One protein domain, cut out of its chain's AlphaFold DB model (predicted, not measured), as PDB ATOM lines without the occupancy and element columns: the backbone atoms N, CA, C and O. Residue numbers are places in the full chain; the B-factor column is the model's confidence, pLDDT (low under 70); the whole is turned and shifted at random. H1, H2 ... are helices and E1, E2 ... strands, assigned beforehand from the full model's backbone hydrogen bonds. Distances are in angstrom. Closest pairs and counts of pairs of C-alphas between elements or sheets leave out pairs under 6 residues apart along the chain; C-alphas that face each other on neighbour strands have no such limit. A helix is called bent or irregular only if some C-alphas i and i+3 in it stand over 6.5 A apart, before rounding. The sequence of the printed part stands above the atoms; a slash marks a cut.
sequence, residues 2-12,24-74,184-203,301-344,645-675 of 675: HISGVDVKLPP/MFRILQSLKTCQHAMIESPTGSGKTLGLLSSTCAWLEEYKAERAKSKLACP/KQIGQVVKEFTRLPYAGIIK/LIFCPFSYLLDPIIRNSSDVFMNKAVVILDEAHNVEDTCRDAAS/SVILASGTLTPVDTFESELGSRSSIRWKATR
ATOM      1  N   HIS A   2      17.878 -29.161 127.530       90.69
ATOM      2  CA  HIS A   2      18.872 -28.550 128.410       90.69
ATOM      3  C   HIS A   2      20.267 -28.570 127.762       90.69
ATOM      4  O   HIS A   2      20.802 -29.647 127.489       90.69
ATOM      5  N   ILE A   3      20.847 -27.401 127.469       88.62
ATOM      6  CA  ILE A   3      22.181 -27.256 126.866       88.62
ATOM      7  C   ILE A   3      22.980 -26.233 127.667       88.62
ATOM      8  O   ILE A   3      22.545 -25.103 127.843       88.62
ATOM      9  N   SER A   4      24.189 -26.598 128.107       85.56
ATOM     10  CA  SER A   4      25.095 -25.685 128.825       85.56
ATOM     11  C   SER A   4      24.448 -25.013 130.049       85.56
ATOM     12  O   SER A   4      24.743 -23.861 130.351       85.56
ATOM     13  N   GLY A   5      23.533 -25.695 130.746       86.25
ATOM     14  CA  GLY A   5      22.807 -25.126 131.885       86.25
ATOM     15  C   GLY A   5      21.602 -24.249 131.526       86.25
ATOM     16  O   GLY A   5      21.030 -23.682 132.439       86.25
ATOM     17  N   VAL A   6      21.245 -24.111 130.243       91.94
ATOM     18  CA  VAL A   6      20.128 -23.280 129.752       91.94
ATOM     19  C   VAL A   6      19.060 -24.169 129.119       91.94
ATOM     20  O   VAL A   6      19.374 -25.072 128.331       91.94
ATOM     21  N   ASP A   7      17.790 -23.903 129.414       93.88
ATOM     22  CA  ASP A   7      16.660 -24.622 128.824       93.88
ATOM     23  C   ASP A   7      16.238 -24.035 127.474       93.88
ATOM     24  O   ASP A   7      15.385 -23.159 127.366       93.88
ATOM     25  N   VAL A   8      16.798 -24.589 126.398       95.31
ATOM     26  CA  VAL A   8      16.471 -24.206 125.022       95.31
ATOM     27  C   VAL A   8      15.151 -24.849 124.584       95.31
ATOM     28  O   VAL A   8      15.062 -26.067 124.370       95.31
ATOM     29  N   LYS A   9      14.114 -24.027 124.434       94.81
ATOM     30  CA  LYS A   9      12.820 -24.342 123.816       94.81
ATOM     31  C   LYS A   9      12.932 -24.251 122.286       94.81
ATOM     32  O   LYS A   9      13.525 -23.320 121.743       94.81
ATOM     33  N   LEU A  10      12.370 -25.237 121.593       93.44
ATOM     34  CA  LEU A  10      12.308 -25.317 120.130       93.44
ATOM     35  C   LEU A  10      10.845 -25.420 119.683       93.44
ATOM     36  O   LEU A  10       9.999 -25.760 120.516       93.44
ATOM     37  N   PRO A  11      10.533 -25.158 118.400       92.62
ATOM     38  CA  PRO A  11       9.178 -25.317 117.896       92.62
ATOM     39  C   PRO A  11       8.670 -26.752 118.116       92.62
ATOM     40  O   PRO A  11       9.473 -27.697 118.102       92.62
ATOM     41  N   PRO A  12       7.350 -26.945 118.281       87.62
ATOM     42  CA  PRO A  12       6.767 -28.271 118.439       87.62
ATOM     43  C   PRO A  12       7.205 -29.208 117.308       87.62
ATOM     44  O   PRO A  12       7.273 -28.811 116.146       87.62
ATOM     45  N   MET A  24      24.440 -24.540 119.106       92.88
ATOM     46  CA  MET A  24      23.728 -23.956 120.252       92.88
ATOM     47  C   MET A  24      24.582 -23.990 121.525       92.88
ATOM     48  O   MET A  24      24.664 -22.995 122.238       92.88
ATOM     49  N   PHE A  25      25.265 -25.107 121.802       91.88
ATOM     50  CA  PHE A  25      26.166 -25.232 122.951       91.88
ATOM     51  C   PHE A  25      27.274 -24.173 122.934       91.88
ATOM     52  O   PHE A  25      27.562 -23.551 123.957       91.88
ATOM     53  N   ARG A  26      27.871 -23.935 121.765       90.38
ATOM     54  CA  ARG A  26      28.991 -23.004 121.586       90.38
ATOM     55  C   ARG A  26      28.550 -21.552 121.684       90.38
ATOM     56  O   ARG A  26      29.227 -20.770 122.350       90.38
ATOM     57  N   ILE A  27      27.382 -21.231 121.127       93.12
ATOM     58  CA  ILE A  27      26.728 -19.932 121.307       93.12
ATOM     59  C   ILE A  27      26.491 -19.674 122.797       93.12
ATOM     60  O   ILE A  27      27.001 -18.696 123.335       93.12
ATOM     61  N   LEU A  28      25.819 -20.587 123.502       94.56
ATOM     62  CA  LEU A  28      25.535 -20.431 124.932       94.56
ATOM     63  C   LEU A  28      26.812 -20.291 125.768       94.56
ATOM     64  O   LEU A  28      26.882 -19.453 126.664       94.56
ATOM     65  N   GLN A  29      27.850 -21.073 125.456       92.06
ATOM     66  CA  GLN A  29      29.141 -20.951 126.125       92.06
ATOM     67  C   GLN A  29      29.763 -19.565 125.898       92.06
ATOM     68  O   GLN A  29      30.303 -18.995 126.841       92.06
ATOM     69  N   SER A  30      29.694 -19.025 124.675       91.19
ATOM     70  CA  SER A  30      30.223 -17.694 124.353       91.19
ATOM     71  C   SER A  30      29.511 -16.588 125.141       91.19
ATOM     72  O   SER A  30      30.187 -15.797 125.797       91.19
ATOM     73  N   LEU A  31      28.175 -16.636 125.217       93.38
ATOM     74  CA  LEU A  31      27.338 -15.670 125.943       93.38
ATOM     75  C   LEU A  31      27.572 -15.696 127.462       93.38
ATOM     76  O   LEU A  31      27.587 -14.645 128.114       93.38
ATOM     77  N   LYS A  32      27.792 -16.890 128.034       90.56
ATOM     78  CA  LYS A  32      28.134 -17.061 129.458       90.56
ATOM     79  C   LYS A  32      29.525 -16.530 129.790       90.56
ATOM     80  O   LYS A  32      29.709 -15.951 130.853       90.56
ATOM     81  N   THR A  33      30.493 -16.700 128.887       89.88
ATOM     82  CA  THR A  33      31.875 -16.234 129.094       89.88
ATOM     83  C   THR A  33      32.149 -14.820 128.578       89.88
ATOM     84  O   THR A  33      33.304 -14.413 128.607       89.88
ATOM     85  N   CYS A  34      31.135 -14.102 128.075       89.44
ATOM     86  CA  CYS A  34      31.288 -12.801 127.405       89.44
ATOM     87  C   CYS A  34      32.379 -12.829 126.314       89.44
ATOM     88  O   CYS A  34      33.269 -11.988 126.282       89.44
ATOM     89  N   GLN A  35      32.358 -13.864 125.468       88.31
ATOM     90  CA  GLN A  35      33.326 -14.056 124.384       88.31
ATOM     91  C   GLN A  35      32.638 -13.975 123.028       88.31
ATOM     92  O   GLN A  35      31.450 -14.267 122.899       88.31
ATOM     93  N   HIS A  36      33.412 -13.636 122.003       89.31
ATOM     94  CA  HIS A  36      32.938 -13.614 120.626       89.31
ATOM     95  C   HIS A  36      33.019 -15.022 120.017       89.31
ATOM     96  O   HIS A  36      33.843 -15.854 120.412       89.31
ATOM     97  N   ALA A  37      32.140 -15.324 119.066       89.06
ATOM     98  CA  ALA A  37      32.036 -16.648 118.459       89.06
ATOM     99  C   ALA A  37      31.975 -16.564 116.935       89.06
ATOM    100  O   ALA A  37      31.255 -15.736 116.382       89.06
ATOM    101  N   MET A  38      32.699 -17.464 116.270       88.75
ATOM    102  CA  MET A  38      32.610 -17.687 114.830       88.75
ATOM    103  C   MET A  38      31.996 -19.058 114.586       88.75
ATOM    104  O   MET A  38      32.555 -20.086 114.973       88.75
ATOM    105  N   ILE A  39      30.831 -19.063 113.952       87.62
ATOM    106  CA  ILE A  39      30.039 -20.256 113.716       87.62
ATOM    107  C   ILE A  39      29.984 -20.540 112.217       87.62
ATOM    108  O   ILE A  39      29.267 -19.872 111.467       87.62
ATOM    109  N   GLU A  40      30.714 -21.566 111.786       85.62
ATOM    110  CA  GLU A  40      30.546 -22.152 110.460       85.62
ATOM    111  C   GLU A  40      29.446 -23.219 110.525       85.62
ATOM    112  O   GLU A  40      29.465 -24.120 111.363       85.62
ATOM    113  N   SER A  41      28.421 -23.071 109.690       82.88
ATOM    114  CA  SER A  41      27.267 -23.969 109.680       82.88
ATOM    115  C   SER A  41      26.716 -24.056 108.257       82.88
ATOM    116  O   SER A  41      26.232 -23.038 107.754       82.88
ATOM    117  N   PRO A  42      26.759 -25.233 107.597       78.19
ATOM    118  CA  PRO A  42      26.341 -25.380 106.205       78.19
ATOM    119  C   PRO A  42      24.928 -24.854 105.948       78.19
ATOM    120  O   PRO A  42      24.031 -24.976 106.794       78.19
ATOM    121  N   THR A  43      24.699 -24.314 104.753       76.69
ATOM    122  CA  THR A  43      23.368 -23.880 104.319       76.69
ATOM    123  C   THR A  43      22.360 -25.028 104.403       76.69
ATOM    124  O   THR A  43      22.669 -26.186 104.132       76.69
ATOM    125  N   GLY A  44      21.138 -24.717 104.844       72.81
ATOM    126  CA  GLY A  44      20.078 -25.716 105.036       72.81
ATOM    127  C   GLY A  44      20.170 -26.534 106.331       72.81
ATOM    128  O   GLY A  44      19.242 -27.277 106.633       72.81
ATOM    129  N   SER A  45      21.209 -26.363 107.158       72.38
ATOM    130  CA  SER A  45      21.333 -27.066 108.449       72.38
ATOM    131  C   SER A  45      20.527 -26.435 109.598       72.38
ATOM    132  O   SER A  45      20.663 -26.850 110.744       72.38
ATOM    133  N   GLY A  46      19.679 -25.438 109.311       81.69
ATOM    134  CA  GLY A  46      18.866 -24.724 110.303       81.69
ATOM    135  C   GLY A  46      19.688 -23.834 111.244       81.69
ATOM    136  O   GLY A  46      19.430 -23.799 112.447       81.69
ATOM    137  N   LYS A  47      20.676 -23.127 110.685       89.38
ATOM    138  CA  LYS A  47      21.535 -22.142 111.359       89.38
ATOM    139  C   LYS A  47      20.727 -21.047 112.065       89.38
ATOM    140  O   LYS A  47      20.905 -20.838 113.260       89.38
ATOM    141  N   THR A  48      19.793 -20.410 111.358       92.50
ATOM    142  CA  THR A  48      18.934 -19.337 111.893       92.50
ATOM    143  C   THR A  48      18.141 -19.799 113.114       92.50
ATOM    144  O   THR A  48      18.145 -19.124 114.141       92.50
ATOM    145  N   LEU A  49      17.559 -21.003 113.052       92.00
ATOM    146  CA  LEU A  49      16.868 -21.617 114.187       92.00
ATOM    147  C   LEU A  49      17.812 -21.810 115.382       92.00
ATOM    148  O   LEU A  49      17.445 -21.500 116.513       92.00
ATOM    149  N   GLY A  50      19.031 -22.301 115.142       92.69
ATOM    150  CA  GLY A  50      20.067 -22.448 116.165       92.69
ATOM    151  C   GLY A  50      20.457 -21.126 116.824       92.69
ATOM    152  O   GLY A  50      20.507 -21.053 118.052       92.69
ATOM    153  N   LEU A  51      20.677 -20.078 116.023       95.25
ATOM    154  CA  LEU A  51      21.006 -18.729 116.497       95.25
ATOM    155  C   LEU A  51      19.893 -18.165 117.376       95.25
ATOM    156  O   LEU A  51      20.141 -17.826 118.530       95.25
ATOM    157  N   LEU A  52      18.666 -18.107 116.854       96.31
ATOM    158  CA  LEU A  52      17.536 -17.505 117.557       96.31
ATOM    159  C   LEU A  52      17.170 -18.292 118.816       96.31
ATOM    160  O   LEU A  52      17.062 -17.708 119.888       96.31
ATOM    161  N   SER A  53      17.030 -19.617 118.725       95.56
ATOM    162  CA  SER A  53      16.596 -20.417 119.878       95.56
ATOM    163  C   SER A  53      17.589 -20.382 121.037       95.56
ATOM    164  O   SER A  53      17.156 -20.289 122.182       95.56
ATOM    165  N   SER A  54      18.899 -20.425 120.771       96.00
ATOM    166  CA  SER A  54      19.918 -20.378 121.827       96.00
ATOM    167  C   SER A  54      20.053 -18.990 122.452       96.00
ATOM    168  O   SER A  54      20.135 -18.879 123.673       96.00
ATOM    169  N   THR A  55      20.033 -17.930 121.642       97.12
ATOM    170  CA  THR A  55      20.167 -16.554 122.142       97.12
ATOM    171  C   THR A  55      18.908 -16.070 122.862       97.12
ATOM    172  O   THR A  55      19.029 -15.453 123.919       97.12
ATOM    173  N   CYS A  56      17.712 -16.429 122.380       97.44
ATOM    174  CA  CYS A  56      16.453 -16.136 123.073       97.44
ATOM    175  C   CYS A  56      16.335 -16.907 124.393       97.44
ATOM    176  O   CYS A  56      15.944 -16.310 125.393       97.44
ATOM    177  N   ALA A  57      16.729 -18.190 124.427       96.88
ATOM    178  CA  ALA A  57      16.756 -18.974 125.667       96.88
ATOM    179  C   ALA A  57      17.638 -18.309 126.727       96.88
ATOM    180  O   ALA A  57      17.233 -18.131 127.873       96.88
ATOM    181  N   TRP A  58      18.847 -17.914 126.317       97.19
ATOM    182  CA  TRP A  58      19.786 -17.236 127.196       97.19
ATOM    183  C   TRP A  58      19.235 -15.897 127.689       97.19
ATOM    184  O   TRP A  58      19.375 -15.593 128.869       97.19
ATOM    185  N   LEU A  59      18.589 -15.109 126.823       96.56
ATOM    186  CA  LEU A  59      18.039 -13.812 127.214       96.56
ATOM    187  C   LEU A  59      16.853 -13.939 128.181       96.56
ATOM    188  O   LEU A  59      16.763 -13.152 129.120       96.56
ATOM    189  N   GLU A  60      15.970 -14.922 127.981       95.50
ATOM    190  CA  GLU A  60      14.861 -15.214 128.902       95.50
ATOM    191  C   GLU A  60      15.391 -15.531 130.313       95.50
ATOM    192  O   GLU A  60      14.956 -14.929 131.296       95.50
ATOM    193  N   GLU A  61      16.393 -16.411 130.413       94.94
ATOM    194  CA  GLU A  61      17.034 -16.757 131.688       94.94
ATOM    195  C   GLU A  61      17.786 -15.561 132.294       94.94
ATOM    196  O   GLU A  61      17.608 -15.244 133.471       94.94
ATOM    197  N   TYR A  62      18.545 -14.827 131.476       94.75
ATOM    198  CA  TYR A  62      19.294 -13.644 131.901       94.75
ATOM    199  C   TYR A  62      18.383 -12.548 132.465       94.75
ATOM    200  O   TYR A  62      18.722 -11.897 133.453       94.75
ATOM    201  N   LYS A  63      17.197 -12.344 131.880       93.94
ATOM    202  CA  LYS A  63      16.195 -11.414 132.415       93.94
ATOM    203  C   LYS A  63      15.706 -11.832 133.799       93.94
ATOM    204  O   LYS A  63      15.604 -10.981 134.683       93.94
ATOM    205  N   ALA A  64      15.445 -13.122 134.004       92.69
ATOM    206  CA  ALA A  64      15.037 -13.643 135.304       92.69
ATOM    207  C   ALA A  64      16.156 -13.494 136.353       92.69
ATOM    208  O   ALA A  64      15.892 -13.108 137.494       92.69
ATOM    209  N   GLU A  65      17.412 -13.746 135.974       92.81
ATOM    210  CA  GLU A  65      18.583 -13.496 136.826       92.81
ATOM    211  C   GLU A  65      18.743 -12.009 137.155       92.81
ATOM    212  O   GLU A  65      18.962 -11.643 138.312       92.81
ATOM    213  N   ARG A  66      18.575 -11.135 136.159       92.50
ATOM    214  CA  ARG A  66      18.642  -9.683 136.327       92.50
ATOM    215  C   ARG A  66      17.562  -9.167 137.269       92.50
ATOM    216  O   ARG A  66      17.876  -8.349 138.129       92.50
ATOM    217  N   ALA A  67      16.325  -9.646 137.154       91.06
ATOM    218  CA  ALA A  67      15.241  -9.270 138.061       91.06
ATOM    219  C   ALA A  67      15.582  -9.634 139.518       91.06
ATOM    220  O   ALA A  67      15.484  -8.792 140.411       91.06
ATOM    221  N   LYS A  68      16.099 -10.850 139.752       91.31
ATOM    222  CA  LYS A  68      16.582 -11.287 141.076       91.31
ATOM    223  C   LYS A  68      17.749 -10.429 141.576       91.31
ATOM    224  O   LYS A  68      17.757 -10.020 142.733       91.31
ATOM    225  N   SER A  69      18.712 -10.122 140.706       89.62
ATOM    226  CA  SER A  69      19.858  -9.255 141.014       89.62
ATOM    227  C   SER A  69      19.421  -7.828 141.367       89.62
ATOM    228  O   SER A  69      19.952  -7.247 142.312       89.62
ATOM    229  N   LYS A  70      18.417  -7.273 140.673       88.69
ATOM    230  CA  LYS A  70      17.851  -5.945 140.966       88.69
ATOM    231  C   LYS A  70      17.171  -5.926 142.339       88.69
ATOM    232  O   LYS A  70      17.413  -4.998 143.104       88.69
ATOM    233  N   LEU A  71      16.413  -6.973 142.682       87.50
ATOM    234  CA  LEU A  71      15.787  -7.133 144.003       87.50
ATOM    235  C   LEU A  71      16.810  -7.293 145.139       87.50
ATOM    236  O   LEU A  71      16.593  -6.786 146.233       87.50
ATOM    237  N   ALA A  72      17.931  -7.969 144.885       86.69
ATOM    238  CA  ALA A  72      19.009  -8.141 145.863       86.69
ATOM    239  C   ALA A  72      19.952  -6.925 145.964       86.69
ATOM    240  O   ALA A  72      20.817  -6.876 146.837       86.69
ATOM    241  N   CYS A  73      19.828  -5.949 145.060       85.88
ATOM    242  CA  CYS A  73      20.743  -4.821 144.978       85.88
ATOM    243  C   CYS A  73      20.500  -3.820 146.124       85.88
ATOM    244  O   CYS A  73      19.375  -3.349 146.276       85.88
ATOM    245  N   PRO A  74      21.530  -3.368 146.862       79.50
ATOM    246  CA  PRO A  74      21.366  -2.359 147.917       79.50
ATOM    247  C   PRO A  74      20.792  -1.017 147.433       79.50
ATOM    248  O   PRO A  74      20.165  -0.302 148.210       79.50
ATOM    249  N   LYS A 184      15.028  -8.135 102.999       84.56
ATOM    250  CA  LYS A 184      14.332  -9.367 102.592       84.56
ATOM    251  C   LYS A 184      14.751 -10.593 103.410       84.56
ATOM    252  O   LYS A 184      13.938 -11.488 103.622       84.56
ATOM    253  N   GLN A 185      16.006 -10.652 103.862       90.06
ATOM    254  CA  GLN A 185      16.463 -11.719 104.757       90.06
ATOM    255  C   GLN A 185      15.892 -11.547 106.165       90.06
ATOM    256  O   GLN A 185      15.557 -12.548 106.786       90.06
ATOM    257  N   ILE A 186      15.702 -10.309 106.638       93.31
ATOM    258  CA  ILE A 186      15.045 -10.043 107.926       93.31
ATOM    259  C   ILE A 186      13.655 -10.682 107.961       93.31
ATOM    260  O   ILE A 186      13.380 -11.437 108.886       93.31
ATOM    261  N   GLY A 187      12.824 -10.490 106.930       92.94
ATOM    262  CA  GLY A 187      11.497 -11.120 106.873       92.94
ATOM    263  C   GLY A 187      11.541 -12.655 106.964       92.94
ATOM    264  O   GLY A 187      10.693 -13.272 107.605       92.94
ATOM    265  N   GLN A 188      12.568 -13.306 106.401       92.25
ATOM    266  CA  GLN A 188      12.758 -14.760 106.554       92.25
ATOM    267  C   GLN A 188      13.125 -15.146 107.993       92.25
ATOM    268  O   GLN A 188      12.603 -16.127 108.522       92.25
ATOM    269  N   VAL A 189      13.999 -14.371 108.638       95.19
ATOM    270  CA  VAL A 189      14.397 -14.588 110.035       95.19
ATOM    271  C   VAL A 189      13.216 -14.368 110.985       95.19
ATOM    272  O   VAL A 189      13.024 -15.162 111.901       95.19
ATOM    273  N   VAL A 190      12.387 -13.350 110.743       95.81
ATOM    274  CA  VAL A 190      11.168 -13.070 111.523       95.81
ATOM    275  C   VAL A 190      10.166 -14.224 111.420       95.81
ATOM    276  O   VAL A 190       9.615 -14.658 112.432       95.81
ATOM    277  N   LYS A 191       9.988 -14.813 110.232       93.56
ATOM    278  CA  LYS A 191       9.143 -16.009 110.053       93.56
ATOM    279  C   LYS A 191       9.655 -17.209 110.848       93.56
ATOM    280  O   LYS A 191       8.866 -17.943 111.438       93.56
ATOM    281  N   GLU A 192      10.971 -17.399 110.921       93.75
ATOM    282  CA  GLU A 192      11.564 -18.423 111.789       93.75
ATOM    283  C   GLU A 192      11.389 -18.093 113.279       93.75
ATOM    284  O   GLU A 192      11.083 -18.988 114.067       93.75
ATOM    285  N   PHE A 193      11.519 -16.821 113.668       96.31
ATOM    286  CA  PHE A 193      11.282 -16.361 115.037       96.31
ATOM    287  C   PHE A 193       9.833 -16.593 115.483       96.31
ATOM    288  O   PHE A 193       9.612 -17.089 116.584       96.31
ATOM    289  N   THR A 194       8.860 -16.354 114.601       95.06
ATOM    290  CA  THR A 194       7.420 -16.573 114.847       95.06
ATOM    291  C   THR A 194       7.114 -18.013 115.276       95.06
ATOM    292  O   THR A 194       6.230 -18.265 116.087       95.06
ATOM    293  N   ARG A 195       7.875 -18.988 114.764       93.56
ATOM    294  CA  ARG A 195       7.695 -20.416 115.080       93.56
ATOM    295  C   ARG A 195       8.249 -20.800 116.454       93.56
ATOM    296  O   ARG A 195       7.999 -21.916 116.917       93.56
ATOM    297  N   LEU A 196       9.063 -19.946 117.073       94.62
ATOM    298  CA  LEU A 196       9.707 -20.241 118.345       94.62
ATOM    299  C   LEU A 196       8.749 -20.010 119.520       94.62
ATOM    300  O   LEU A 196       8.027 -19.019 119.530       94.62
ATOM    301  N   PRO A 197       8.836 -20.817 120.594       94.44
ATOM    302  CA  PRO A 197       8.074 -20.585 121.829       94.44
ATOM    303  C   PRO A 197       8.416 -19.283 122.575       94.44
ATOM    304  O   PRO A 197       7.849 -19.027 123.631       94.44
ATOM    305  N   TYR A 198       9.379 -18.508 122.072       94.94
ATOM    306  CA  TYR A 198       9.769 -17.202 122.604       94.94
ATOM    307  C   TYR A 198       9.022 -16.042 121.934       94.94
ATOM    308  O   TYR A 198       9.100 -14.916 122.426       94.94
ATOM    309  N   ALA A 199       8.321 -16.298 120.821       90.75
ATOM    310  CA  ALA A 199       7.461 -15.319 120.170       90.75
ATOM    311  C   ALA A 199       6.399 -14.818 121.166       90.75
ATOM    312  O   ALA A 199       5.759 -15.615 121.848       90.75
ATOM    313  N   GLY A 200       6.266 -13.497 121.300       85.06
ATOM    314  CA  GLY A 200       5.386 -12.854 122.286       85.06
ATOM    315  C   GLY A 200       5.965 -12.729 123.704       85.06
ATOM    316  O   GLY A 200       5.473 -11.919 124.480       85.06
ATOM    317  N   ILE A 201       7.033 -13.464 124.044       91.94
ATOM    318  CA  ILE A 201       7.764 -13.305 125.318       91.94
ATOM    319  C   ILE A 201       8.932 -12.331 125.134       91.94
ATOM    320  O   ILE A 201       9.127 -11.404 125.918       91.94
ATOM    321  N   ILE A 202       9.728 -12.559 124.088       95.50
ATOM    322  CA  ILE A 202      10.838 -11.690 123.706       95.50
ATOM    323  C   ILE A 202      10.286 -10.612 122.779       95.50
ATOM    324  O   ILE A 202       9.819 -10.902 121.676       95.50
ATOM    325  N   LYS A 203      10.342  -9.363 123.239       95.81
ATOM    326  CA  LYS A 203       9.826  -8.212 122.502       95.81
ATOM    327  C   LYS A 203      10.784  -7.872 121.371       95.81
ATOM    328  O   LYS A 203      11.968  -7.645 121.621       95.81
ATOM    329  N   LEU A 301      14.991  -7.841 121.207       97.50
ATOM    330  CA  LEU A 301      15.545  -8.353 119.960       97.50
ATOM    331  C   LEU A 301      15.291  -7.347 118.833       97.50
ATOM    332  O   LEU A 301      14.153  -7.090 118.455       97.50
ATOM    333  N   ILE A 302      16.354  -6.782 118.276       96.88
ATOM    334  CA  ILE A 302      16.270  -5.761 117.232       96.88
ATOM    335  C   ILE A 302      16.839  -6.344 115.942       96.88
ATOM    336  O   ILE A 302      18.039  -6.615 115.850       96.88
ATOM    337  N   PHE A 303      15.989  -6.535 114.934       97.06
ATOM    338  CA  PHE A 303      16.447  -6.947 113.609       97.06
ATOM    339  C   PHE A 303      16.897  -5.736 112.800       97.06
ATOM    340  O   PHE A 303      16.206  -4.719 112.759       97.06
ATOM    341  N   CYS A 304      18.039  -5.840 112.129       94.44
ATOM    342  CA  CYS A 304      18.559  -4.737 111.330       94.44
ATOM    343  C   CYS A 304      19.465  -5.214 110.184       94.44
ATOM    344  O   CYS A 304      20.022  -6.316 110.224       94.44
ATOM    345  N   PRO A 305      19.624  -4.405 109.127       92.38
ATOM    346  CA  PRO A 305      20.710  -4.577 108.174       92.38
ATOM    347  C   PRO A 305      22.080  -4.331 108.820       92.38
ATOM    348  O   PRO A 305      22.201  -3.511 109.729       92.38
ATOM    349  N   PHE A 306      23.135  -4.954 108.287       91.88
ATOM    350  CA  PHE A 306      24.521  -4.737 108.733       91.88
ATOM    351  C   PHE A 306      24.928  -3.260 108.790       91.88
ATOM    352  O   PHE A 306      25.694  -2.877 109.672       91.88
ATOM    353  N   SER A 307      24.403  -2.435 107.883       89.44
ATOM    354  CA  SER A 307      24.711  -1.006 107.815       89.44
ATOM    355  C   SER A 307      24.387  -0.273 109.120       89.44
ATOM    356  O   SER A 307      25.168   0.562 109.539       89.44
ATOM    357  N   TYR A 308      23.313  -0.637 109.830       90.88
ATOM    358  CA  TYR A 308      22.956  -0.002 111.110       90.88
ATOM    359  C   TYR A 308      23.929  -0.325 112.250       90.88
ATOM    360  O   TYR A 308      23.939   0.364 113.265       90.88
ATOM    361  N   LEU A 309      24.725  -1.388 112.101       92.00
ATOM    362  CA  LEU A 309      25.684  -1.837 113.108       92.00
ATOM    363  C   LEU A 309      27.108  -1.378 112.765       92.00
ATOM    364  O   LEU A 309      27.847  -0.941 113.647       92.00
ATOM    365  N   LEU A 310      27.494  -1.482 111.490       90.19
ATOM    366  CA  LEU A 310      28.869  -1.281 111.020       90.19
ATOM    367  C   LEU A 310      29.147   0.130 110.499       90.19
ATOM    368  O   LEU A 310      30.273   0.599 110.648       90.19
ATOM    369  N   ASP A 311      28.162   0.782 109.875       86.81
ATOM    370  CA  ASP A 311      28.332   2.137 109.352       86.81
ATOM    371  C   ASP A 311      28.218   3.141 110.507       86.81
ATOM    372  O   ASP A 311      27.161   3.226 111.138       86.81
ATOM    373  N   PRO A 312      29.290   3.886 110.818       79.94
ATOM    374  CA  PRO A 312      29.312   4.800 111.953       79.94
ATOM    375  C   PRO A 312      28.300   5.944 111.803       79.94
ATOM    376  O   PRO A 312      27.694   6.342 112.794       79.94
ATOM    377  N   ILE A 313      28.063   6.440 110.585       78.88
ATOM    378  CA  ILE A 313      27.142   7.557 110.330       78.88
ATOM    379  C   ILE A 313      25.700   7.079 110.529       78.88
ATOM    380  O   ILE A 313      24.896   7.724 111.206       78.88
ATOM    381  N   ILE A 314      25.363   5.904 109.988       84.00
ATOM    382  CA  ILE A 314      24.022   5.323 110.158       84.00
ATOM    383  C   ILE A 314      23.795   4.935 111.618       84.00
ATOM    384  O   ILE A 314      22.727   5.210 112.164       84.00
ATOM    385  N   ARG A 315      24.787   4.326 112.271       85.88
ATOM    386  CA  ARG A 315      24.690   3.918 113.672       85.88
ATOM    387  C   ARG A 315      24.492   5.110 114.604       85.88
ATOM    388  O   ARG A 315      23.639   5.020 115.472       85.88
ATOM    389  N   ASN A 316      25.225   6.208 114.408       76.00
ATOM    390  CA  ASN A 316      25.130   7.397 115.264       76.00
ATOM    391  C   ASN A 316      23.826   8.185 115.067       76.00
ATOM    392  O   ASN A 316      23.359   8.830 116.000       76.00
ATOM    393  N   SER A 317      23.239   8.128 113.867       75.06
ATOM    394  CA  SER A 317      21.932   8.742 113.568       75.06
ATOM    395  C   SER A 317      20.734   7.848 113.939       75.06
ATOM    396  O   SER A 317      19.574   8.282 113.914       75.06
ATOM    397  N   SER A 318      21.003   6.590 114.294       79.31
ATOM    398  CA  SER A 318      20.018   5.599 114.734       79.31
ATOM    399  C   SER A 318      20.107   5.392 116.249       79.31
ATOM    400  O   SER A 318      21.178   5.523 116.828       79.31
ATOM    401  N   ASP A 319      19.021   4.976 116.909       73.25
ATOM    402  CA  ASP A 319      19.029   4.676 118.360       73.25
ATOM    403  C   ASP A 319      19.645   3.300 118.672       73.25
ATOM    404  O   ASP A 319      19.105   2.475 119.416       73.25
ATOM    405  N   VAL A 320      20.785   3.015 118.044       82.44
ATOM    406  CA  VAL A 320      21.504   1.748 118.149       82.44
ATOM    407  C   VAL A 320      22.577   1.874 119.220       82.44
ATOM    408  O   VAL A 320      23.690   2.338 118.988       82.44
ATOM    409  N   PHE A 321      22.256   1.378 120.410       83.19
ATOM    410  CA  PHE A 321      23.182   1.314 121.537       83.19
ATOM    411  C   PHE A 321      23.674  -0.120 121.722       83.19
ATOM    412  O   PHE A 321      22.907  -0.995 122.136       83.19
ATOM    413  N   MET A 322      24.948  -0.367 121.403       87.75
ATOM    414  CA  MET A 322      25.554  -1.706 121.453       87.75
ATOM    415  C   MET A 322      26.421  -1.967 122.696       87.75
ATOM    416  O   MET A 322      26.979  -3.056 122.845       87.75
ATOM    417  N   ASN A 323      26.514  -1.011 123.625       88.81
ATOM    418  CA  ASN A 323      27.237  -1.213 124.881       88.81
ATOM    419  C   ASN A 323      26.616  -2.373 125.678       88.81
ATOM    420  O   ASN A 323      25.417  -2.367 125.962       88.81
ATOM    421  N   LYS A 324      27.427  -3.380 126.023       89.81
ATOM    422  CA  LYS A 324      27.016  -4.628 126.694       89.81
ATOM    423  C   LYS A 324      25.953  -5.438 125.928       89.81
ATOM    424  O   LYS A 324      25.396  -6.387 126.482       89.81
ATOM    425  N   ALA A 325      25.691  -5.115 124.661       94.75
ATOM    426  CA  ALA A 325      24.734  -5.829 123.825       94.75
ATOM    427  C   ALA A 325      25.322  -7.137 123.278       94.75
ATOM    428  O   ALA A 325      26.539  -7.331 123.221       94.75
ATOM    429  N   VAL A 326      24.437  -8.037 122.858       96.75
ATOM    430  CA  VAL A 326      24.790  -9.228 122.084       96.75
ATOM    431  C   VAL A 326      24.483  -8.939 120.621       96.75
ATOM    432  O   VAL A 326      23.357  -8.583 120.287       96.75
ATOM    433  N   VAL A 327      25.463  -9.105 119.741       96.75
ATOM    434  CA  VAL A 327      25.291  -8.880 118.301       96.75
ATOM    435  C   VAL A 327      25.427 -10.200 117.561       96.75
ATOM    436  O   VAL A 327      26.379 -10.945 117.779       96.75
ATOM    437  N   ILE A 328      24.488 -10.490 116.668       96.94
ATOM    438  CA  ILE A 328      24.509 -11.652 115.783       96.94
ATOM    439  C   ILE A 328      24.590 -11.130 114.355       96.94
ATOM    440  O   ILE A 328      23.688 -10.425 113.924       96.94
ATOM    441  N   LEU A 329      25.639 -11.479 113.612       94.94
ATOM    442  CA  LEU A 329      25.728 -11.209 112.177       94.94
ATOM    443  C   LEU A 329      25.533 -12.526 111.425       94.94
ATOM    444  O   LEU A 329      26.428 -13.375 111.414       94.94
ATOM    445  N   ASP A 330      24.358 -12.704 110.820       93.31
ATOM    446  CA  ASP A 330      24.061 -13.874 109.990       93.31
ATOM    447  C   ASP A 330      24.449 -13.625 108.524       93.31
ATOM    448  O   ASP A 330      24.302 -12.525 107.995       93.31
ATOM    449  N   GLU A 331      24.956 -14.659 107.856       88.94
ATOM    450  CA  GLU A 331      25.602 -14.587 106.539       88.94
ATOM    451  C   GLU A 331      26.837 -13.669 106.526       88.94
ATOM    452  O   GLU A 331      27.059 -12.887 105.598       88.94
ATOM    453  N   ALA A 332      27.690 -13.783 107.545       88.62
ATOM    454  CA  ALA A 332      28.830 -12.890 107.763       88.62
ATOM    455  C   ALA A 332      29.998 -13.013 106.753       88.62
ATOM    456  O   ALA A 332      30.994 -12.318 106.910       88.62
ATOM    457  N   HIS A 333      29.910 -13.821 105.687       86.19
ATOM    458  CA  HIS A 333      31.028 -14.010 104.737       86.19
ATOM    459  C   HIS A 333      31.480 -12.744 103.968       86.19
ATOM    460  O   HIS A 333      32.562 -12.747 103.404       86.19
ATOM    461  N   ASN A 334      30.691 -11.662 103.968       84.94
ATOM    462  CA  ASN A 334      31.015 -10.365 103.351       84.94
ATOM    463  C   ASN A 334      31.081  -9.256 104.409       84.94
ATOM    464  O   ASN A 334      30.953  -8.077 104.079       84.94
ATOM    465  N   VAL A 335      31.192  -9.610 105.694       89.00
ATOM    466  CA  VAL A 335      31.281  -8.594 106.746       89.00
ATOM    467  C   VAL A 335      32.529  -7.737 106.545       89.00
ATOM    468  O   VAL A 335      32.448  -6.533 106.722       89.00
ATOM    469  N   GLU A 336      33.637  -8.316 106.067       87.69
ATOM    470  CA  GLU A 336      34.856  -7.567 105.757       87.69
ATOM    471  C   GLU A 336      34.621  -6.481 104.704       87.69
ATOM    472  O   GLU A 336      34.993  -5.330 104.912       87.69
ATOM    473  N   ASP A 337      33.970  -6.832 103.594       88.25
ATOM    474  CA  ASP A 337      33.648  -5.878 102.532       88.25
ATOM    475  C   ASP A 337      32.676  -4.815 103.036       88.25
ATOM    476  O   ASP A 337      32.885  -3.630 102.804       88.25
ATOM    477  N   THR A 338      31.676  -5.218 103.826       89.38
ATOM    478  CA  THR A 338      30.730  -4.276 104.442       89.38
ATOM    479  C   THR A 338      31.447  -3.309 105.386       89.38
ATOM    480  O   THR A 338      31.137  -2.124 105.407       89.38
ATOM    481  N   CYS A 339      32.437  -3.788 106.142       87.81
ATOM    482  CA  CYS A 339      33.273  -2.966 107.007       87.81
ATOM    483  C   CYS A 339      34.136  -1.979 106.206       87.81
ATOM    484  O   CYS A 339      34.235  -0.810 106.588       87.81
ATOM    485  N   ARG A 340      34.761  -2.435 105.111       85.88
ATOM    486  CA  ARG A 340      35.561  -1.588 104.209       85.88
ATOM    487  C   ARG A 340      34.692  -0.512 103.559       85.88
ATOM    488  O   ARG A 340      35.089   0.650 103.541       85.88
ATOM    489  N   ASP A 341      33.497  -0.875 103.105       86.94
ATOM    490  CA  ASP A 341      32.526   0.053 102.523       86.94
ATOM    491  C   ASP A 341      32.033   1.074 103.561       86.94
ATOM    492  O   ASP A 341      32.044   2.269 103.284       86.94
ATOM    493  N   ALA A 342      31.701   0.634 104.779       85.19
ATOM    494  CA  ALA A 342      31.267   1.490 105.891       85.19
ATOM    495  C   ALA A 342      32.322   2.519 106.335       85.19
ATOM    496  O   ALA A 342      31.990   3.600 106.810       85.19
ATOM    497  N   ALA A 343      33.606   2.181 106.198       81.31
ATOM    498  CA  ALA A 343      34.720   3.084 106.479       81.31
ATOM    499  C   ALA A 343      35.230   3.814 105.221       81.31
ATOM    500  O   ALA A 343      36.259   4.490 105.280       81.31
ATOM    501  N   SER A 344      34.559   3.659 104.076       84.38
ATOM    502  CA  SER A 344      34.889   4.354 102.834       84.38
ATOM    503  C   SER A 344      33.985   5.565 102.648       84.38
ATOM    504  O   SER A 344      32.765   5.476 102.741       84.38
ATOM    505  N   SER A 645      29.097  -9.711 123.500       92.81
ATOM    506  CA  SER A 645      29.451 -10.837 122.633       92.81
ATOM    507  C   SER A 645      29.041 -10.527 121.198       92.81
ATOM    508  O   SER A 645      27.971  -9.969 120.966       92.81
ATOM    509  N   VAL A 646      29.876 -10.929 120.241       93.56
ATOM    510  CA  VAL A 646      29.577 -10.859 118.803       93.56
ATOM    511  C   VAL A 646      29.615 -12.273 118.253       93.56
ATOM    512  O   VAL A 646      30.604 -12.981 118.440       93.56
ATOM    513  N   ILE A 647      28.539 -12.691 117.600       93.88
ATOM    514  CA  ILE A 647      28.391 -14.008 116.989       93.88
ATOM    515  C   ILE A 647      28.367 -13.811 115.477       93.88
ATOM    516  O   ILE A 647      27.404 -13.274 114.934       93.88
ATOM    517  N   LEU A 648      29.417 -14.256 114.796       92.81
ATOM    518  CA  LEU A 648      29.497 -14.265 113.339       92.81
ATOM    519  C   LEU A 648      29.093 -15.643 112.840       92.81
ATOM    520  O   LEU A 648      29.747 -16.630 113.169       92.81
ATOM    521  N   ALA A 649      28.026 -15.723 112.054       90.75
ATOM    522  CA  ALA A 649      27.517 -16.987 111.543       90.75
ATOM    523  C   ALA A 649      27.460 -16.970 110.014       90.75
ATOM    524  O   ALA A 649      26.926 -16.046 109.403       90.75
ATOM    525  N   SER A 650      28.002 -17.998 109.360       89.19
ATOM    526  CA  SER A 650      27.969 -18.104 107.896       89.19
ATOM    527  C   SER A 650      28.023 -19.558 107.431       89.19
ATOM    528  O   SER A 650      28.492 -20.439 108.150       89.19
ATOM    529  N   GLY A 651      27.540 -19.792 106.206       82.50
ATOM    530  CA  GLY A 651      27.682 -21.075 105.513       82.50
ATOM    531  C   GLY A 651      29.137 -21.457 105.245       82.50
ATOM    532  O   GLY A 651      29.473 -22.636 105.241       82.50
ATOM    533  N   THR A 652      29.980 -20.444 105.047       78.06
ATOM    534  CA  THR A 652      31.411 -20.567 104.764       78.06
ATOM    535  C   THR A 652      32.145 -19.415 105.448       78.06
ATOM    536  O   THR A 652      31.844 -18.253 105.159       78.06
ATOM    537  N   LEU A 653      33.082 -19.721 106.349       70.56
ATOM    538  CA  LEU A 653      33.986 -18.737 106.986       70.56
ATOM    539  C   LEU A 653      35.464 -19.033 106.682       70.56
ATOM    540  O   LEU A 653      36.361 -18.527 107.346       70.56
ATOM    541  N   THR A 654      35.727 -19.895 105.701       65.81
ATOM    542  CA  THR A 654      37.072 -20.390 105.403       65.81
ATOM    543  C   THR A 654      37.868 -19.411 104.521       65.81
ATOM    544  O   THR A 654      37.337 -18.992 103.491       65.81
ATOM    545  N   PRO A 655      39.159 -19.145 104.824       75.81
ATOM    546  CA  PRO A 655      39.909 -19.552 106.020       75.81
ATOM    547  C   PRO A 655      39.592 -18.679 107.245       75.81
ATOM    548  O   PRO A 655      39.763 -17.463 107.207       75.81
ATOM    549  N   VAL A 656      39.211 -19.324 108.352       76.00
ATOM    550  CA  VAL A 656      38.820 -18.653 109.607       76.00
ATOM    551  C   VAL A 656      39.944 -17.777 110.156       76.00
ATOM    552  O   VAL A 656      39.679 -16.646 110.539       76.00
ATOM    553  N   ASP A 657      41.193 -18.249 110.122       75.00
ATOM    554  CA  ASP A 657      42.341 -17.501 110.655       75.00
ATOM    555  C   ASP A 657      42.602 -16.204 109.869       75.00
ATOM    556  O   ASP A 657      42.938 -15.169 110.444       75.00
ATOM    557  N   THR A 658      42.414 -16.242 108.545       79.12
ATOM    558  CA  THR A 658      42.541 -15.056 107.686       79.12
ATOM    559  C   THR A 658      41.419 -14.069 107.978       79.12
ATOM    560  O   THR A 658      41.691 -12.896 108.223       79.12
ATOM    561  N   PHE A 659      40.183 -14.560 108.040       78.44
ATOM    562  CA  PHE A 659      39.010 -13.750 108.352       78.44
ATOM    563  C   PHE A 659      39.119 -13.088 109.736       78.44
ATOM    564  O   PHE A 659      38.818 -11.909 109.911       78.44
ATOM    565  N   GLU A 660      39.631 -13.820 110.728       78.00
ATOM    566  CA  GLU A 660      39.892 -13.297 112.070       78.00
ATOM    567  C   GLU A 660      40.939 -12.170 112.057       78.00
ATOM    568  O   GLU A 660      40.770 -11.135 112.709       78.00
ATOM    569  N   SER A 661      42.009 -12.349 111.274       77.25
ATOM    570  CA  SER A 661      43.072 -11.353 111.140       77.25
ATOM    571  C   SER A 661      42.606 -10.072 110.435       77.25
ATOM    572  O   SER A 661      42.965  -8.980 110.875       77.25
ATOM    573  N   GLU A 662      41.746 -10.181 109.419       79.69
ATOM    574  CA  GLU A 662      41.185  -9.051 108.657       79.69
ATOM    575  C   GLU A 662      40.239  -8.185 109.501       79.69
ATOM    576  O   GLU A 662      40.236  -6.955 109.391       79.69
ATOM    577  N   LEU A 663      39.478  -8.808 110.407       78.94
ATOM    578  CA  LEU A 663      38.641  -8.108 111.391       78.94
ATOM    579  C   LEU A 663      39.443  -7.582 112.594       78.94
ATOM    580  O   LEU A 663      38.909  -6.865 113.445       78.94
ATOM    581  N   GLY A 664      40.746  -7.871 112.634       68.94
ATOM    582  CA  GLY A 664      41.703  -7.267 113.545       68.94
ATOM    583  C   GLY A 664      41.864  -8.004 114.868       68.94
ATOM    584  O   GLY A 664      41.841  -7.357 115.919       68.94
ATOM    585  N   SER A 665      42.088  -9.317 114.874       55.03
ATOM    586  CA  SER A 665      42.491 -10.020 116.097       55.03
ATOM    587  C   SER A 665      44.014 -10.068 116.264       55.03
ATOM    588  O   SER A 665      44.762 -10.440 115.363       55.03
ATOM    589  N   ARG A 666      44.479  -9.666 117.452       46.88
ATOM    590  CA  ARG A 666      45.698 -10.216 118.078       46.88
ATOM    591  C   ARG A 666      45.783  -9.975 119.587       46.88
ATOM    592  O   ARG A 666      46.636 -10.583 120.220       46.88
ATOM    593  N   SER A 667      44.888  -9.186 120.193       43.62
ATOM    594  CA  SER A 667      44.927  -8.989 121.655       43.62
ATOM    595  C   SER A 667      43.596  -8.712 122.374       43.62
ATOM    596  O   SER A 667      43.524  -9.010 123.561       43.62
ATOM    597  N   SER A 668      42.527  -8.231 121.721       42.12
ATOM    598  CA  SER A 668      41.293  -7.807 122.428       42.12
ATOM    599  C   SER A 668      40.066  -8.720 122.275       42.12
ATOM    600  O   SER A 668      39.193  -8.705 123.136       42.12
ATOM    601  N   ILE A 669      39.982  -9.543 121.223       51.94
ATOM    602  CA  ILE A 669      38.775 -10.316 120.877       51.94
ATOM    603  C   ILE A 669      39.131 -11.805 120.854       51.94
ATOM    604  O   ILE A 669      39.854 -12.262 119.970       51.94
ATOM    605  N   ARG A 670      38.652 -12.575 121.841       54.28
ATOM    606  CA  ARG A 670      38.859 -14.034 121.896       54.28
ATOM    607  C   ARG A 670      37.725 -14.747 121.164       54.28
ATOM    608  O   ARG A 670      36.591 -14.742 121.646       54.28
ATOM    609  N   TRP A 671      38.053 -15.386 120.046       64.31
ATOM    610  CA  TRP A 671      37.106 -16.136 119.230       64.31
ATOM    611  C   TRP A 671      37.014 -17.606 119.640       64.31
ATOM    612  O   TRP A 671      38.007 -18.260 119.963       64.31
ATOM    613  N   LYS A 672      35.797 -18.150 119.593       60.47
ATOM    614  CA  LYS A 672      35.544 -19.595 119.598       60.47
ATOM    615  C   LYS A 672      35.030 -20.004 118.223       60.47
ATOM    616  O   LYS A 672      33.899 -19.666 117.881       60.47
ATOM    617  N   ALA A 673      35.850 -20.727 117.466       58.69
ATOM    618  CA  ALA A 673      35.452 -21.296 116.185       58.69
ATOM    619  C   ALA A 673      34.740 -22.644 116.378       58.69
ATOM    620  O   ALA A 673      35.182 -23.497 117.155       58.69
ATOM    621  N   THR A 674      33.652 -22.854 115.644       58.31
ATOM    622  CA  THR A 674      33.055 -24.179 115.430       58.31
ATOM    623  C   THR A 674      33.141 -24.543 113.963       58.31
ATOM    624  O   THR A 674      32.674 -23.767 113.133       58.31
ATOM    625  N   ARG A 675      33.706 -25.720 113.685       49.88
ATOM    626  CA  ARG A 675      33.606 -26.411 112.399       49.88
ATOM    627  C   ARG A 675      32.639 -27.578 112.522       49.88
ATOM    628  O   ARG A 675      32.628 -28.193 113.618       49.88
TER     629      ARG A 675
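Overview. This is residues 2 to 12, 24 to 74, 184 to 203, 301 to 344 and 645 to 675 of the 675 residues of the protein "Helicase ATP-binding domain-containing protein" of Steinernema carpocapsae (UniProt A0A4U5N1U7). A small parallel sheet of four strands forms the core, with H1 and the long helix H2 on one face and the shorter H6 and H7 on the other. H3, E2, H4 and H5 lie on the side of the edge strand E3, and residues 63 to 74, mostly the far end of H2, stick out. The 157 printed residues hold seven named helices and five named strands, in the order H1 E1 H2 H3 E2 H4 H5 E3 H6 E4 H7 E5, a mixed class; the sheet runs E3 E4 E1 E5. The whole is compact, with a radius of gyration of the C-alphas of 16.2 A and spans of 45 by 41 by 32 A.

Arrangement. Residues 2 to 3 pair antiparallel with residues 6 to 7. H1, residues 24 to 32, is on the sheet of E3 (326 to 330), E4 (645 to 650), E1 (36 to 40) and E5 (671 to 674), over E4 and E1, at a height of 8.4 A. H2, residues 47 to 72, is on the same face, over E3 and E4; its residues 50 to 58 alone touch H1, the closest C-alphas being Met 24 and Ser 54, 5.5 A apart. H3, residues 184 to 194, touches residues 48 to 52 of H2 alone, closest at the C-alphas of Leu 49 and Glu 192, 6.6 A. E2, residues 301 to 305, pairs with no named strand but is near E3, with 6 pairs of C-alphas within 10 A. H4, residues 307 to 310, touches H5, residues 312 to 317, only at the corner, and touches H6, residues 332 to 342, closest at the C-alphas of Leu 310 and Cys 339, 6.2 A. H6 is irregular, with C-alphas 333 and 336 7.6 A apart. H7, residues 656 to 662, and H6 are on the face opposite H1. E4, H7 and E5 form a split strand-helix-strand unit, E1 between its strands, with a right-handed crossover. Within hydrogen-bond range are N 329 and O 647 at 2.8 A, N 39 and O 648 at 2.8 A, and N 38 and O 672 at 3.0 A. Every O i to N i+4 pair is within range in H1, H2, H5 and H7, 6 of 7 in H3 and 5 of 7 in H6; H4 is too short for one.

Along the chain. H1 begins at C-alpha 24, (23.728, -23.956, 120.252). H2 is 37.3 A long, H3 15.8 A, H6 14.7 A and E4 16.5 A. E5 ends at C-alpha 674, (33.055, -24.179, 115.430).

Size, cuts and confidence. The C-alphas of Pro 74 and Pro 655 are farthest apart, 48.9 A. Four cuts leave C-alpha gaps of 17.6 A (12 to 24), 46.4 A (74 to 184), 6.3 A (203 to 301) and 25.5 A (344 to 645). Of the links printed whole, none is long. The model's pLDDT is under 70 at residue 654 and residues 664 to 675.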